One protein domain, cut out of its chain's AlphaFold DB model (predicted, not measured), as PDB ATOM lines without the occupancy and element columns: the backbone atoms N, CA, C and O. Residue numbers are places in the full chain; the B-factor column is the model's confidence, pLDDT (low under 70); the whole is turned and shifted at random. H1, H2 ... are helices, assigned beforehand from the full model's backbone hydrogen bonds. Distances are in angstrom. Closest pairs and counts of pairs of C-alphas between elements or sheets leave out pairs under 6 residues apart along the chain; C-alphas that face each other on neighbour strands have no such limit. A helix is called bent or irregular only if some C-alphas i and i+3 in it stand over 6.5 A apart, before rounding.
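What this domain is: This is residues 82 to 150 and 177 to 209 of the 754 residues of the protein "Integrase catalytic region" of Methylobacterium radiotolerans (strain ATCC 27329 / DSM 1819 / JCM 2831 / NBRC 15690 / NCIMB 10815 / 0-1) (UniProt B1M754). The long helix H1 makes the longest axis; H2 and H3 cross it and meet each other at a corner by their first residues, while short H4 packs on H1 and H3. The printed part has 102 residues with four named helices, H1, H2, H3, H4 in chain order, holding 55 of them, and no named strand; the class is all helix, and the whole is compact, with a radius of gyration of the C-alphas of 14.2 A and spans of 44 by 29 by 21 A.

Where its parts are: H1, residues 89 to 111, runs 32.7 A from C-alpha 89 at (27.005, -7.764, 32.048). H2, 125 to 139, measures 19.5 A and is irregular: C-alphas 134 and 137 are 7.4 A apart. H3, 183 to 195, measures 18.1 A; H4, 200 to 203, 5.7 A, ends at C-alpha 203 (24.878, -15.910, 26.666).

How they stand to each other: H1 touches H2 with residues 97 to 106 alone, at a steep tilt of 67 degrees, opposite ways; closest C-alphas, Phe 102 and Ala 131, 5.5 A. H3 is about perpendicular to H1, 85 degrees, and touches it; closest C-alphas, Val 99 and Thr 190, 5.7 A. Every O i to N i+4 pair is within hydrogen-bond range in H1, 9 of 11 in H2, 8 of 9 in H3; H4 is too short for one.

The domain as a whole: Residues 151 to 176 are not printed; C-alphas 150 and 177 are 12.6 A apart. The H1 to H2 link is long. Residues 148 to 150 and 207 to 209 have pLDDT under 70.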
ATOM      1  N   ASP A  82      23.672 -13.855  38.718       85.69
ATOM      2  CA  ASP A  82      24.372 -13.111  39.771       85.69
ATOM      3  C   ASP A  82      25.900 -13.289  39.663       85.69
ATOM      4  O   ASP A  82      26.668 -12.409  40.048       85.69
ATOM      5  N   ASP A  83      26.338 -14.390  39.043       86.94
ATOM      6  CA  ASP A  83      27.743 -14.733  38.794       86.94
ATOM      7  C   ASP A  83      28.346 -14.012  37.565       86.94
ATOM      8  O   ASP A  83      29.522 -14.199  37.242       86.94
ATOM      9  N   ILE A  84      27.556 -13.226  36.821       88.50
ATOM     10  CA  ILE A  84      28.024 -12.539  35.606       88.50
ATOM     11  C   ILE A  84      28.962 -11.380  36.004       88.50
ATOM     12  O   ILE A  84      28.510 -10.442  36.664       88.50
ATOM     13  N   PRO A  85      30.233 -11.351  35.544       86.00
ATOM     14  CA  PRO A  85      31.148 -10.254  35.856       86.00
ATOM     15  C   PRO A  85      30.600  -8.892  35.410       86.00
ATOM     16  O   PRO A  85      30.069  -8.754  34.303       86.00
ATOM     17  N   ALA A  86      30.767  -7.862  36.242       85.06
ATOM     18  CA  ALA A  86      30.192  -6.536  36.010       85.06
ATOM     19  C   ALA A  86      30.647  -5.896  34.680       85.06
ATOM     20  O   ALA A  86      29.882  -5.183  34.033       85.06
ATOM     21  N   GLU A  87      31.874  -6.174  34.233       83.31
ATOM     22  CA  GLU A  87      32.390  -5.766  32.924       83.31
ATOM     23  C   GLU A  87      31.768  -6.508  31.725       83.31
ATOM     24  O   GLU A  87      31.756  -5.956  30.625       83.31
ATOM     25  N   GLU A  88      31.242  -7.720  31.917       86.25
ATOM     26  CA  GLU A  88      30.602  -8.530  30.869       86.25
ATOM     27  C   GLU A  88      29.081  -8.314  30.805       86.25
ATOM     28  O   GLU A  88      28.473  -8.468  29.742       86.25
ATOM     29  N   LEU A  89      28.457  -7.916  31.918       87.31
ATOM     30  CA  LEU A  89      27.005  -7.764  32.048       87.31
ATOM     31  C   LEU A  89      26.344  -6.910  30.938       87.31
ATOM     32  O   LEU A  89      25.325  -7.354  30.402       87.31
ATOM     33  N   PRO A  90      26.894  -5.756  30.490       88.19
ATOM     34  CA  PRO A  90      26.292  -4.972  29.404       88.19
ATOM     35  C   PRO A  90      26.285  -5.694  28.049       88.19
ATOM     36  O   PRO A  90      25.441  -5.416  27.197       88.19
ATOM     37  N   ASP A  91      27.245  -6.593  27.822       88.31
ATOM     38  CA  ASP A  91      27.345  -7.406  26.610       88.31
ATOM     39  C   ASP A  91      26.387  -8.599  26.657       88.31
ATOM     40  O   ASP A  91      25.808  -8.952  25.629       88.31
ATOM     41  N   VAL A  92      26.197  -9.193  27.839       91.88
ATOM     42  CA  VAL A  92      25.233 -10.276  28.071       91.88
ATOM     43  C   VAL A  92      23.795  -9.767  27.942       91.88
ATOM     44  O   VAL A  92      23.027 -10.330  27.164       91.88
ATOM     45  N   ARG A  93      23.449  -8.647  28.596       91.69
ATOM     46  CA  ARG A  93      22.110  -8.033  28.510       91.69
ATOM     47  C   ARG A  93      21.729  -7.641  27.081       91.69
ATOM     48  O   ARG A  93      20.585  -7.834  26.685       91.69
ATOM     49  N   TRP A  94      22.671  -7.154  26.269       92.69
ATOM     50  CA  TRP A  94      22.411  -6.904  24.843       92.69
ATOM     51  C   TRP A  94      21.983  -8.175  24.092       92.69
ATOM     52  O   TRP A  94      21.010  -8.151  23.344       92.69
ATOM     53  N   ARG A  95      22.682  -9.295  24.316       94.12
ATOM     54  CA  ARG A  95      22.382 -10.581  23.656       94.12
ATOM     55  C   ARG A  95      21.029 -11.121  24.089       94.12
ATOM     56  O   ARG A  95      20.260 -11.548  23.236       94.12
ATOM     57  N   GLU A  96      20.746 -11.059  25.388       95.19
ATOM     58  CA  GLU A  96      19.462 -11.453  25.976       95.19
ATOM     59  C   GLU A  96      18.319 -10.665  25.333       95.19
ATOM     60  O   GLU A  96      17.371 -11.258  24.831       95.19
ATOM     61  N   THR A  97      18.473  -9.343  25.219       94.31
ATOM     62  CA  THR A  97      17.497  -8.463  24.563       94.31
ATOM     63  C   THR A  97      17.244  -8.876  23.100       94.31
ATOM     64  O   THR A  97      16.096  -8.923  22.664       94.31
ATOM     65  N   CYS A  98      18.288  -9.225  22.332       95.00
ATOM     66  CA  CYS A  98      18.121  -9.716  20.957       95.00
ATOM     67  C   CYS A  98      17.418 -11.085  20.877       95.00
ATOM     68  O   CYS A  98      16.672 -11.319  19.928       95.00
ATOM     69  N   VAL A  99      17.661 -11.991  21.833       96.12
ATOM     70  CA  VAL A  99      17.027 -13.323  21.873       96.12
ATOM     71  C   VAL A  99      15.561 -13.224  22.297       96.12
ATOM     72  O   VAL A  99      14.708 -13.833  21.657       96.12
ATOM     73  N   LEU A 100      15.248 -12.403  23.302       95.44
ATOM     74  CA  LEU A 100      13.871 -12.130  23.723       95.44
ATOM     75  C   LEU A 100      13.053 -11.514  22.583       95.44
ATOM     76  O   LEU A 100      11.988 -12.027  22.257       95.44
ATOM     77  N   ALA A 101      13.600 -10.514  21.885       94.69
ATOM     78  CA  ALA A 101      12.932  -9.916  20.729       94.69
ATOM     79  C   ALA A 101      12.687 -10.914  19.577       94.69
ATOM     80  O   ALA A 101      11.713 -10.770  18.841       94.69
ATOM     81  N   PHE A 102      13.534 -11.940  19.417       96.19
ATOM     82  CA  PHE A 102      13.252 -13.043  18.495       96.19
ATOM     83  C   PHE A 102      12.072 -13.896  18.972       96.19
ATOM     84  O   PHE A 102      11.175 -14.161  18.176       96.19
ATOM     85  N   HIS A 103      12.041 -14.295  20.247       94.94
ATOM     86  CA  HIS A 103      10.938 -15.092  20.793       94.94
ATOM     87  C   HIS A 103       9.601 -14.339  20.785       94.94
ATOM     88  O   HIS A 103       8.570 -14.948  20.509       94.94
ATOM     89  N   ASP A 104       9.605 -13.023  21.012       93.94
ATOM     90  CA  ASP A 104       8.403 -12.187  20.918       93.94
ATOM     91  C   ASP A 104       7.829 -12.167  19.494       93.94
ATOM     92  O   ASP A 104       6.618 -12.301  19.316       93.94
ATOM     93  N   GLU A 105       8.677 -12.028  18.470       94.19
ATOM     94  CA  GLU A 105       8.255 -12.089  17.064       94.19
ATOM     95  C   GLU A 105       7.859 -13.517  16.635       94.19
ATOM     96  O   GLU A 105       6.837 -13.688  15.973       94.19
ATOM     97  N   GLU A 106       8.585 -14.554  17.076       94.19
ATOM     98  CA  GLU A 106       8.234 -15.972  16.863       94.19
ATOM     99  C   GLU A 106       6.852 -16.286  17.467       94.19
ATOM    100  O   GLU A 106       6.011 -16.912  16.822       94.19
ATOM    101  N   ALA A 107       6.557 -15.773  18.665       92.31
ATOM    102  CA  ALA A 107       5.266 -15.935  19.328       92.31
ATOM    103  C   ALA A 107       4.138 -15.085  18.710       92.31
ATOM    104  O   ALA A 107       2.961 -15.408  18.905       92.31
ATOM    105  N   LYS A 108       4.442 -13.993  17.995       92.19
ATOM    106  CA  LYS A 108       3.450 -13.253  17.188       92.19
ATOM    107  C   LYS A 108       3.085 -14.057  15.942       92.19
ATOM    108  O   LYS A 108       1.915 -14.385  15.779       92.19
ATOM    109  N   ASP A 109       4.080 -14.488  15.167       92.44
ATOM    110  CA  ASP A 109       3.912 -15.284  13.938       92.44
ATOM    111  C   ASP A 109       3.433 -16.730  14.187       92.44
ATOM    112  O   ASP A 109       3.089 -17.457  13.247       92.44
ATOM    113  N   LEU A 110       3.424 -17.188  15.443       89.94
ATOM    114  CA  LEU A 110       2.769 -18.430  15.865       89.94
ATOM    115  C   LEU A 110       1.274 -18.248  16.149       89.94
ATOM    116  O   LEU A 110       0.504 -19.158  15.860       89.94
ATOM    117  N   ARG A 111       0.864 -17.092  16.687       91.06
ATOM    118  CA  ARG A 111      -0.546 -16.777  16.974       91.06
ATOM    119  C   ARG A 111      -1.281 -16.267  15.738       91.06
ATOM    120  O   ARG A 111      -2.366 -16.747  15.442       91.06
ATOM    121  N   ASN A 112      -0.652 -15.349  15.008       90.88
ATOM    122  CA  ASN A 112      -1.161 -14.744  13.783       90.88
ATOM    123  C   ASN A 112      -0.124 -14.971  12.668       90.88
ATOM    124  O   ASN A 112       0.781 -14.149  12.511       90.88
ATOM    125  N   PRO A 113      -0.193 -16.092  11.924       89.19
ATOM    126  CA  PRO A 113       0.723 -16.348  10.818       89.19
ATOM    127  C   PRO A 113       0.656 -15.226   9.768       89.19
ATOM    128  O   PRO A 113      -0.447 -14.794   9.422       89.19
ATOM    129  N   PRO A 114       1.800 -14.746   9.250       88.62
ATOM    130  CA  PRO A 114       1.802 -13.728   8.210       88.62
ATOM    131  C   PRO A 114       1.283 -14.291   6.872       88.62
ATOM    132  O   PRO A 114       1.294 -15.512   6.674       88.62
ATOM    133  N   PRO A 115       0.854 -13.417   5.941       89.25
ATOM    134  CA  PRO A 115       0.463 -13.801   4.585       89.25
ATOM    135  C   PRO A 115       1.529 -14.640   3.845       89.25
ATOM    136  O   PRO A 115       2.721 -14.471   4.117       89.25
ATOM    137  N   PRO A 116       1.147 -15.522   2.893       83.56
ATOM    138  CA  PRO A 116       2.077 -16.451   2.231       83.56
ATOM    139  C   PRO A 116       3.234 -15.796   1.458       83.56
ATOM    140  O   PRO A 116       4.253 -16.441   1.221       83.56
ATOM    141  N   ASP A 117       3.080 -14.534   1.059       86.31
ATOM    142  CA  ASP A 117       4.083 -13.701   0.387       86.31
ATOM    143  C   ASP A 117       5.153 -13.125   1.338       86.31
ATOM    144  O   ASP A 117       6.162 -12.587   0.877       86.31
ATOM    145  N   GLN A 118       4.968 -13.243   2.657       86.25
ATOM    146  CA  GLN A 118       5.835 -12.627   3.662       86.25
ATOM    147  C   GLN A 118       6.663 -13.660   4.429       86.25
ATOM    148  O   GLN A 118       6.199 -14.736   4.808       86.25
ATOM    149  N   GLN A 119       7.918 -13.309   4.724       90.62
ATOM    150  CA  GLN A 119       8.789 -14.169   5.519       90.62
ATOM    151  C   GLN A 119       8.243 -14.308   6.947       90.62
ATOM    152  O   GLN A 119       8.131 -13.335   7.695       90.62
ATOM    153  N   ARG A 120       7.967 -15.553   7.342       91.19
ATOM    154  CA  ARG A 120       7.597 -15.910   8.713       91.19
ATOM    155  C   ARG A 120       8.814 -15.930   9.635       91.19
ATOM    156  O   ARG A 120       9.848 -16.504   9.283       91.19
ATOM    157  N   VAL A 121       8.676 -15.379  10.836       92.62
ATOM    158  CA  VAL A 121       9.654 -15.537  11.915       92.62
ATOM    159  C   VAL A 121       9.562 -16.955  12.472       92.62
ATOM    160  O   VAL A 121       8.535 -17.392  12.985       92.62
ATOM    161  N   ASN A 122      10.649 -17.701  12.303       91.50
ATOM    162  CA  ASN A 122      10.814 -19.086  12.727       91.50
ATOM    163  C   ASN A 122      12.315 -19.413  12.836       91.50
ATOM    164  O   ASN A 122      13.172 -18.592  12.499       91.50
ATOM    165  N   ARG A 123      12.649 -20.645  13.234       92.25
ATOM    166  CA  ARG A 123      14.036 -21.117  13.430       92.25
ATOM    167  C   ARG A 123      14.828 -21.391  12.138       92.25
ATOM    168  O   ARG A 123      15.815 -22.126  12.167       92.25
ATOM    169  N   THR A 124      14.430 -20.814  11.003       92.25
ATOM    170  CA  THR A 124      15.226 -20.829   9.761       92.25
ATOM    171  C   THR A 124      16.138 -19.605   9.683       92.25
ATOM    172  O   THR A 124      15.907 -18.596  10.347       92.25
ATOM    173  N   LYS A 125      17.169 -19.648   8.825       90.75
ATOM    174  CA  LYS A 125      18.065 -18.498   8.602       90.75
ATOM    175  C   LYS A 125      17.286 -17.222   8.239       90.75
ATOM    176  O   LYS A 125      17.564 -16.170   8.807       90.75
ATOM    177  N   ALA A 126      16.312 -17.341   7.335       91.25
ATOM    178  CA  ALA A 126      15.484 -16.225   6.890       91.25
ATOM    179  C   ALA A 126      14.548 -15.722   8.003       91.25
ATOM    180  O   ALA A 126      14.421 -14.516   8.183       91.25
ATOM    181  N   GLY A 127      13.976 -16.619   8.816       93.00
ATOM    182  CA  GLY A 127      13.161 -16.247   9.977       93.00
ATOM    183  C   GLY A 127      13.937 -15.480  11.059       93.00
ATOM    184  O   GLY A 127      13.435 -14.489  11.587       93.00
ATOM    185  N   PHE A 128      15.190 -15.864  11.340       93.75
ATOM    186  CA  PHE A 128      16.079 -15.109  12.237       93.75
ATOM    187  C   PHE A 128      16.501 -13.742  11.660       93.75
ATOM    188  O   PHE A 128      16.609 -12.766  12.404       93.75
ATOM    189  N   GLU A 129      16.763 -13.661  10.349       93.81
ATOM    190  CA  GLU A 129      17.043 -12.400   9.641       93.81
ATOM    191  C   GLU A 129      15.829 -11.450   9.705       93.81
ATOM    192  O   GLU A 129      15.981 -10.273  10.043       93.81
ATOM    193  N   GLU A 130      14.624 -11.975   9.483       93.81
ATOM    194  CA  GLU A 130      13.364 -11.230   9.529       93.81
ATOM    195  C   GLU A 130      13.017 -10.726  10.938       93.81
ATOM    196  O   GLU A 130      12.672  -9.555  11.099       93.81
ATOM    197  N   ALA A 131      13.205 -11.542  11.980       93.19
ATOM    198  CA  ALA A 131      13.007 -11.106  13.366       93.19
ATOM    199  C   ALA A 131      13.871  -9.884  13.716       93.19
ATOM    200  O   ALA A 131      13.391  -8.907  14.288       93.19
ATOM    201  N   MET A 132      15.149  -9.895  13.316       94.88
ATOM    202  CA  MET A 132      16.052  -8.760  13.535       94.88
ATOM    203  C   MET A 132      15.719  -7.556  12.647       94.88
ATOM    204  O   MET A 132      16.014  -6.425  13.036       94.88
ATOM    205  N   ARG A 133      15.088  -7.760  11.483       93.44
ATOM    206  CA  ARG A 133      14.552  -6.671  10.654       93.44
ATOM    207  C   ARG A 133      13.379  -5.981  11.356       93.44
ATOM    208  O   ARG A 133      13.410  -4.756  11.480       93.44
ATOM    209  N   ARG A 134      12.400  -6.749  11.849       92.88
ATOM    210  CA  ARG A 134      11.199  -6.241  12.538       92.88
ATOM    211  C   ARG A 134      11.525  -5.589  13.884       92.88
ATOM    212  O   ARG A 134      11.102  -4.465  14.133       92.88
ATOM    213  N   ALA A 135      12.341  -6.237  14.718       91.69
ATOM    214  CA  ALA A 135      12.676  -5.750  16.059       91.69
ATOM    215  C   ALA A 135      13.664  -4.565  16.082       91.69
ATOM    216  O   ALA A 135      13.784  -3.878  17.101       91.69
ATOM    217  N   ARG A 136      14.378  -4.289  14.976       91.06
ATOM    218  CA  ARG A 136      15.417  -3.241  14.885       91.06
ATOM    219  C   ARG A 136      15.013  -1.881  15.484       91.06
ATOM    220  O   ARG A 136      15.832  -1.346  16.233       91.06
ATOM    221  N   PRO A 137      13.837  -1.289  15.181       89.12
ATOM    222  CA  PRO A 137      13.504   0.054  15.657       89.12
ATOM    223  C   PRO A 137      13.368   0.126  17.180       89.12
ATOM    224  O   PRO A 137      13.738   1.135  17.769       89.12
ATOM    225  N   GLN A 138      12.873  -0.947  17.804       88.31
ATOM    226  CA  GLN A 138      12.693  -1.053  19.253       88.31
ATOM    227  C   GLN A 138      14.031  -1.353  19.939       88.31
ATOM    228  O   GLN A 138      14.433  -0.637  20.852       88.31
ATOM    229  N   LEU A 139      14.782  -2.339  19.429       89.25
ATOM    230  CA  LEU A 139      16.094  -2.723  19.964       89.25
ATOM    231  C   LEU A 139      17.082  -1.550  20.022       89.25
ATOM    232  O   LEU A 139      17.843  -1.445  20.978       89.25
ATOM    233  N   MET A 140      17.066  -0.653  19.031       86.94
ATOM    234  CA  MET A 140      17.990   0.489  18.963       86.94
ATOM    235  C   MET A 140      17.643   1.649  19.907       86.94
ATOM    236  O   MET A 140      18.474   2.536  20.094       86.94
ATOM    237  N   GLN A 141      16.455   1.659  20.520       84.88
ATOM    238  CA  GLN A 141      16.071   2.681  21.505       84.88
ATOM    239  C   GLN A 141      16.566   2.349  22.923       84.88
ATOM    240  O   GLN A 141      16.698   3.246  23.756       84.88
ATOM    241  N   LEU A 142      16.873   1.077  23.193       84.56
ATOM    242  CA  LEU A 142      17.230   0.578  24.521       84.56
ATOM    243  C   LEU A 142      18.653   0.977  24.938       84.56
ATOM    244  O   LEU A 142      19.588   0.974  24.136       84.56
ATOM    245  N   ASP A 143      18.857   1.250  26.230       79.50
ATOM    246  CA  ASP A 143      20.177   1.630  26.755       79.50
ATOM    247  C   ASP A 143      21.234   0.525  26.599       79.50
ATOM    248  O   ASP A 143      22.402   0.828  26.359       79.50
ATOM    249  N   CYS A 144      20.841  -0.754  26.633       79.75
ATOM    250  CA  CYS A 144      21.748  -1.882  26.388       79.75
ATOM    251  C   CYS A 144      22.332  -1.896  24.958       79.75
ATOM    252  O   CYS A 144      23.417  -2.450  24.745       79.75
ATOM    253  N   ALA A 145      21.666  -1.244  23.994       81.62
ATOM    254  CA  ALA A 145      22.147  -1.066  22.625       81.62
ATOM    255  C   ALA A 145      23.295  -0.053  22.527       81.62
ATOM    256  O   ALA A 145      24.059  -0.076  21.560       81.62
ATOM    257  N   LYS A 146      23.446   0.835  23.515       81.19
ATOM    258  CA  LYS A 146      24.514   1.836  23.558       81.19
ATOM    259  C   LYS A 146      25.790   1.156  24.046       81.19
ATOM    260  O   LYS A 146      25.857   0.612  25.148       81.19
ATOM    261  N   LYS A 147      26.844   1.180  23.233       71.31
ATOM    262  CA  LYS A 147      28.163   0.708  23.654       71.31
ATOM    263  C   LYS A 147      28.787   1.782  24.539       71.31
ATOM    264  O   LYS A 147      29.010   2.903  24.083       71.31
ATOM    265  N   ALA A 148      29.097   1.441  25.791       57.31
ATOM    266  CA  ALA A 148      29.884   2.315  26.653       57.31
ATOM    267  C   ALA A 148      31.195   2.669  25.930       57.31
ATOM    268  O   ALA A 148      31.989   1.782  25.603       57.31
ATOM    269  N   ALA A 149      31.390   3.958  25.627       50.28
ATOM    270  CA  ALA A 149      32.605   4.429  24.973       50.28
ATOM    271  C   ALA A 149      33.817   4.003  25.815       50.28
ATOM    272  O   ALA A 149      33.786   4.126  27.040       50.28
ATOM    273  N   ALA A 150      34.842   3.453  25.158       41.59
ATOM    274  CA  ALA A 150      35.905   2.693  25.811       41.59
ATOM    275  C   ALA A 150      36.528   3.418  27.022       41.59
ATOM    276  O   ALA A 150      36.700   4.641  27.017       41.59
ATOM    277  N   PHE A 177      26.303   2.797  18.806       79.50
ATOM    278  CA  PHE A 177      25.372   1.683  18.984       79.50
ATOM    279  C   PHE A 177      26.031   0.341  18.643       79.50
ATOM    280  O   PHE A 177      26.971   0.260  17.847       79.50
ATOM    281  N   ARG A 178      25.542  -0.730  19.265       85.38
ATOM    282  CA  ARG A 178      25.917  -2.112  18.956       85.38
ATOM    283  C   ARG A 178      25.280  -2.541  17.633       85.38
ATOM    284  O   ARG A 178      24.145  -2.183  17.333       85.38
ATOM    285  N   SER A 179      25.991  -3.346  16.848       86.12
ATOM    286  CA  SER A 179      25.410  -3.999  15.675       86.12
ATOM    287  C   SER A 179      24.443  -5.113  16.093       86.12
ATOM    288  O   SER A 179      24.693  -5.837  17.060       86.12
ATOM    289  N   LEU A 180      23.352  -5.277  15.336       88.44
ATOM    290  CA  LEU A 180      22.484  -6.452  15.459       88.44
ATOM    291  C   LEU A 180      23.250  -7.732  15.077       88.44
ATOM    292  O   LEU A 180      24.133  -7.682  14.211       88.44
ATOM    293  N   PRO A 181      22.916  -8.886  15.680       92.44
ATOM    294  CA  PRO A 181      23.447 -10.171  15.243       92.44
ATOM    295  C   PRO A 181      22.916 -10.547  13.852       92.44
ATOM    296  O   PRO A 181      21.749 -10.331  13.538       92.44
ATOM    297  N   GLY A 182      23.754 -11.185  13.031       91.94
ATOM    298  CA  GLY A 182      23.274 -11.941  11.867       91.94
ATOM    299  C   GLY A 182      22.649 -13.278  12.287       91.94
ATOM    300  O   GLY A 182      22.960 -13.784  13.369       91.94
ATOM    301  N   ALA A 183      21.834 -13.893  11.422       92.06
ATOM    302  CA  ALA A 183      21.045 -15.094  11.739       92.06
ATOM    303  C   ALA A 183      21.837 -16.227  12.423       92.06
ATOM    304  O   ALA A 183      21.436 -16.701  13.481       92.06
ATOM    305  N   LYS A 184      23.013 -16.610  11.899       93.00
ATOM    306  CA  LYS A 184      23.873 -17.652  12.510       93.00
ATOM    307  C   LYS A 184      24.384 -17.300  13.914       93.00
ATOM    308  O   LYS A 184      24.818 -18.178  14.656       93.00
ATOM    309  N   THR A 185      24.432 -16.023  14.274       93.12
ATOM    310  CA  THR A 185      24.823 -15.573  15.617       93.12
ATOM    311  C   THR A 185      23.618 -15.559  16.543       93.12
ATOM    312  O   THR A 185      23.729 -16.089  17.643       93.12
ATOM    313  N   LEU A 186      22.470 -15.065  16.071       95.06
ATOM    314  CA  LEU A 186      21.217 -15.109  16.820       95.06
ATOM    315  C   LEU A 186      20.797 -16.551  17.134       95.06
ATOM    316  O   LEU A 186      20.607 -16.864  18.297       95.06
ATOM    317  N   GLN A 187      20.799 -17.456  16.151       94.88
ATOM    318  CA  GLN A 187      20.508 -18.883  16.346       94.88
ATOM    319  C   GLN A 187      21.383 -19.522  17.438       94.88
ATOM    320  O   GLN A 187      20.888 -20.262  18.284       94.88
ATOM    321  N   ARG A 188      22.690 -19.219  17.448       92.88
ATOM    322  CA  ARG A 188      23.613 -19.701  18.490       92.88
ATOM    323  C   ARG A 188      23.315 -19.092  19.858       92.88
ATOM    324  O   ARG A 188      23.522 -19.769  20.854       92.88
ATOM    325  N   TRP A 189      22.860 -17.841  19.915       95.06
ATOM    326  CA  TRP A 189      22.432 -17.202  21.160       95.06
ATOM    327  C   TRP A 189      21.114 -17.796  21.666       95.06
ATOM    328  O   TRP A 189      21.057 -18.160  22.832       95.06
ATOM    329  N   THR A 190      20.112 -17.996  20.808       94.69
ATOM    330  CA  THR A 190      18.853 -18.674  21.156       94.69
ATOM    331  C   THR A 190      19.117 -20.062  21.736       94.69
ATOM    332  O   THR A 190      18.708 -20.330  22.859       94.69
ATOM    333  N   LEU A 191      19.913 -20.902  21.061       93.19
ATOM    334  CA  LEU A 191      20.301 -22.218  21.591       93.19
ATOM    335  C   LEU A 191      21.066 -22.110  22.921       93.19
ATOM    336  O   LEU A 191      20.781 -22.842  23.860       93.19
ATOM    337  N   ALA A 192      22.015 -21.176  23.033       92.56
ATOM    338  CA  ALA A 192      22.789 -20.968  24.257       92.56
ATOM    339  C   ALA A 192      21.939 -20.490  25.451       92.56
ATOM    340  O   ALA A 192      22.277 -20.809  26.592       92.56
ATOM    341  N   TYR A 193      20.873 -19.735  25.182       94.12
ATOM    342  CA  TYR A 193      19.881 -19.262  26.147       94.12
ATOM    343  C   TYR A 193      18.933 -20.396  26.556       94.12
ATOM    344  O   TYR A 193      18.717 -20.602  27.745       94.12
ATOM    345  N   GLU A 194      18.451 -21.196  25.600       91.94
ATOM    346  CA  GLU A 194      17.602 -22.373  25.835       91.94
ATOM    347  C   GLU A 194      18.333 -23.491  26.599       91.94
ATOM    348  O   GLU A 194      17.774 -24.053  27.539       91.94
ATOM    349  N   GLU A 195      19.606 -23.767  26.289       90.75
ATOM    350  CA  GLU A 195      20.454 -24.691  27.067       90.75
ATOM    351  C   GLU A 195      20.641 -24.206  28.514       90.75
ATOM    352  O   GLU A 195      20.647 -25.004  29.448       90.75
ATOM    353  N   ALA A 196      20.739 -22.888  28.716       90.00
ATOM    354  CA  ALA A 196      20.724 -22.251  30.031       90.00
ATOM    355  C   ALA A 196      19.301 -22.032  30.585       90.00
ATOM    356  O   ALA A 196      19.149 -21.326  31.578       90.00
ATOM    357  N   GLY A 197      18.270 -22.634  29.976       88.50
ATOM    358  CA  GLY A 197      16.862 -22.568  30.374       88.50
ATOM    359  C   GLY A 197      16.313 -21.152  30.529       88.50
ATOM    360  O   GLY A 197      15.672 -20.852  31.533       88.50
ATOM    361  N   CYS A 198      16.574 -20.315  29.527       91.56
ATOM    362  CA  CYS A 198      16.128 -18.928  29.409       91.56
ATOM    363  C   CYS A 198      16.692 -17.978  30.482       91.56
ATOM    364  O   CYS A 198      16.037 -17.023  30.894       91.56
ATOM    365  N   GLU A 199      17.938 -18.204  30.907       90.94
ATOM    366  CA  GLU A 199      18.682 -17.295  31.785       90.94
ATOM    367  C   GLU A 199      19.855 -16.614  31.053       90.94
ATOM    368  O   GLU A 199      20.583 -17.232  30.269       90.94
ATOM    369  N   ALA A 200      20.056 -15.319  31.324       92.44
ATOM    370  CA  ALA A 200      21.033 -14.464  30.644       92.44
ATOM    371  C   ALA A 200      22.470 -15.011  30.684       92.44
ATOM    372  O   ALA A 200      23.206 -14.880  29.704       92.44
ATOM    373  N   TRP A 201      22.876 -15.648  31.787       91.62
ATOM    374  CA  TRP A 201      24.229 -16.184  31.976       91.62
ATOM    375  C   TRP A 201      24.657 -17.171  30.879       91.62
ATOM    376  O   TRP A 201      25.840 -17.221  30.531       91.62
ATOM    377  N   GLY A 202      23.710 -17.877  30.247       90.94
ATOM    378  CA  GLY A 202      23.972 -18.763  29.107       90.94
ATOM    379  C   GLY A 202      24.626 -18.072  27.906       90.94
ATOM    380  O   GLY A 202      25.339 -18.718  27.134       90.94
ATOM    381  N   LEU A 203      24.425 -16.755  27.776       93.44
ATOM    382  CA  LEU A 203      24.878 -15.910  26.666       93.44
ATOM    383  C   LEU A 203      26.281 -15.309  26.870       93.44
ATOM    384  O   LEU A 203      26.744 -14.518  26.034       93.44
ATOM    385  N   ARG A 204      26.978 -15.673  27.955       89.31
ATOM    386  CA  ARG A 204      28.355 -15.248  28.256       89.31
ATOM    387  C   ARG A 204      29.348 -15.665  27.156       89.31
ATOM    388  O   ARG A 204      29.280 -16.773  26.625       89.31
ATOM    389  N   GLN A 205      30.301 -14.790  26.801       77.50
ATOM    390  CA  GLN A 205      31.360 -15.114  25.826       77.50
ATOM    391  C   GLN A 205      32.648 -15.545  26.525       77.50
ATOM    392  O   GLN A 205      33.337 -14.734  27.132       77.50
ATOM    393  N   CYS A 206      33.017 -16.810  26.361       70.25
ATOM    394  CA  CYS A 206      34.127 -17.406  27.098       70.25
ATOM    395  C   CYS A 206      35.441 -17.307  26.318       70.25
ATOM    396  O   CYS A 206      36.001 -18.304  25.869       70.25
ATOM    397  N   HIS A 207      35.934 -16.074  26.147       61.38
ATOM    398  CA  HIS A 207      37.218 -15.790  25.482       61.38
ATOM    399  C   HIS A 207      38.412 -16.475  26.169       61.38
ATOM    400  O   HIS A 207      39.399 -16.784  25.505       61.38
ATOM    401  N   CYS A 208      38.303 -16.788  27.464       52.38
ATOM    402  CA  CYS A 208      39.254 -17.613  28.219       52.38
ATOM    403  C   CYS A 208      39.498 -19.006  27.609       52.38
ATOM    404  O   CYS A 208      40.602 -19.531  27.728       52.38
ATOM    405  N   ASN A 209      38.514 -19.568  26.899       54.25
ATOM    406  CA  ASN A 209      38.609 -20.871  26.235       54.25
ATOM    407  C   ASN A 209      39.145 -20.758  24.792       54.25
ATOM    408  O   ASN A 209      39.054 -21.707  24.016       54.25
TER     409      ASN A 209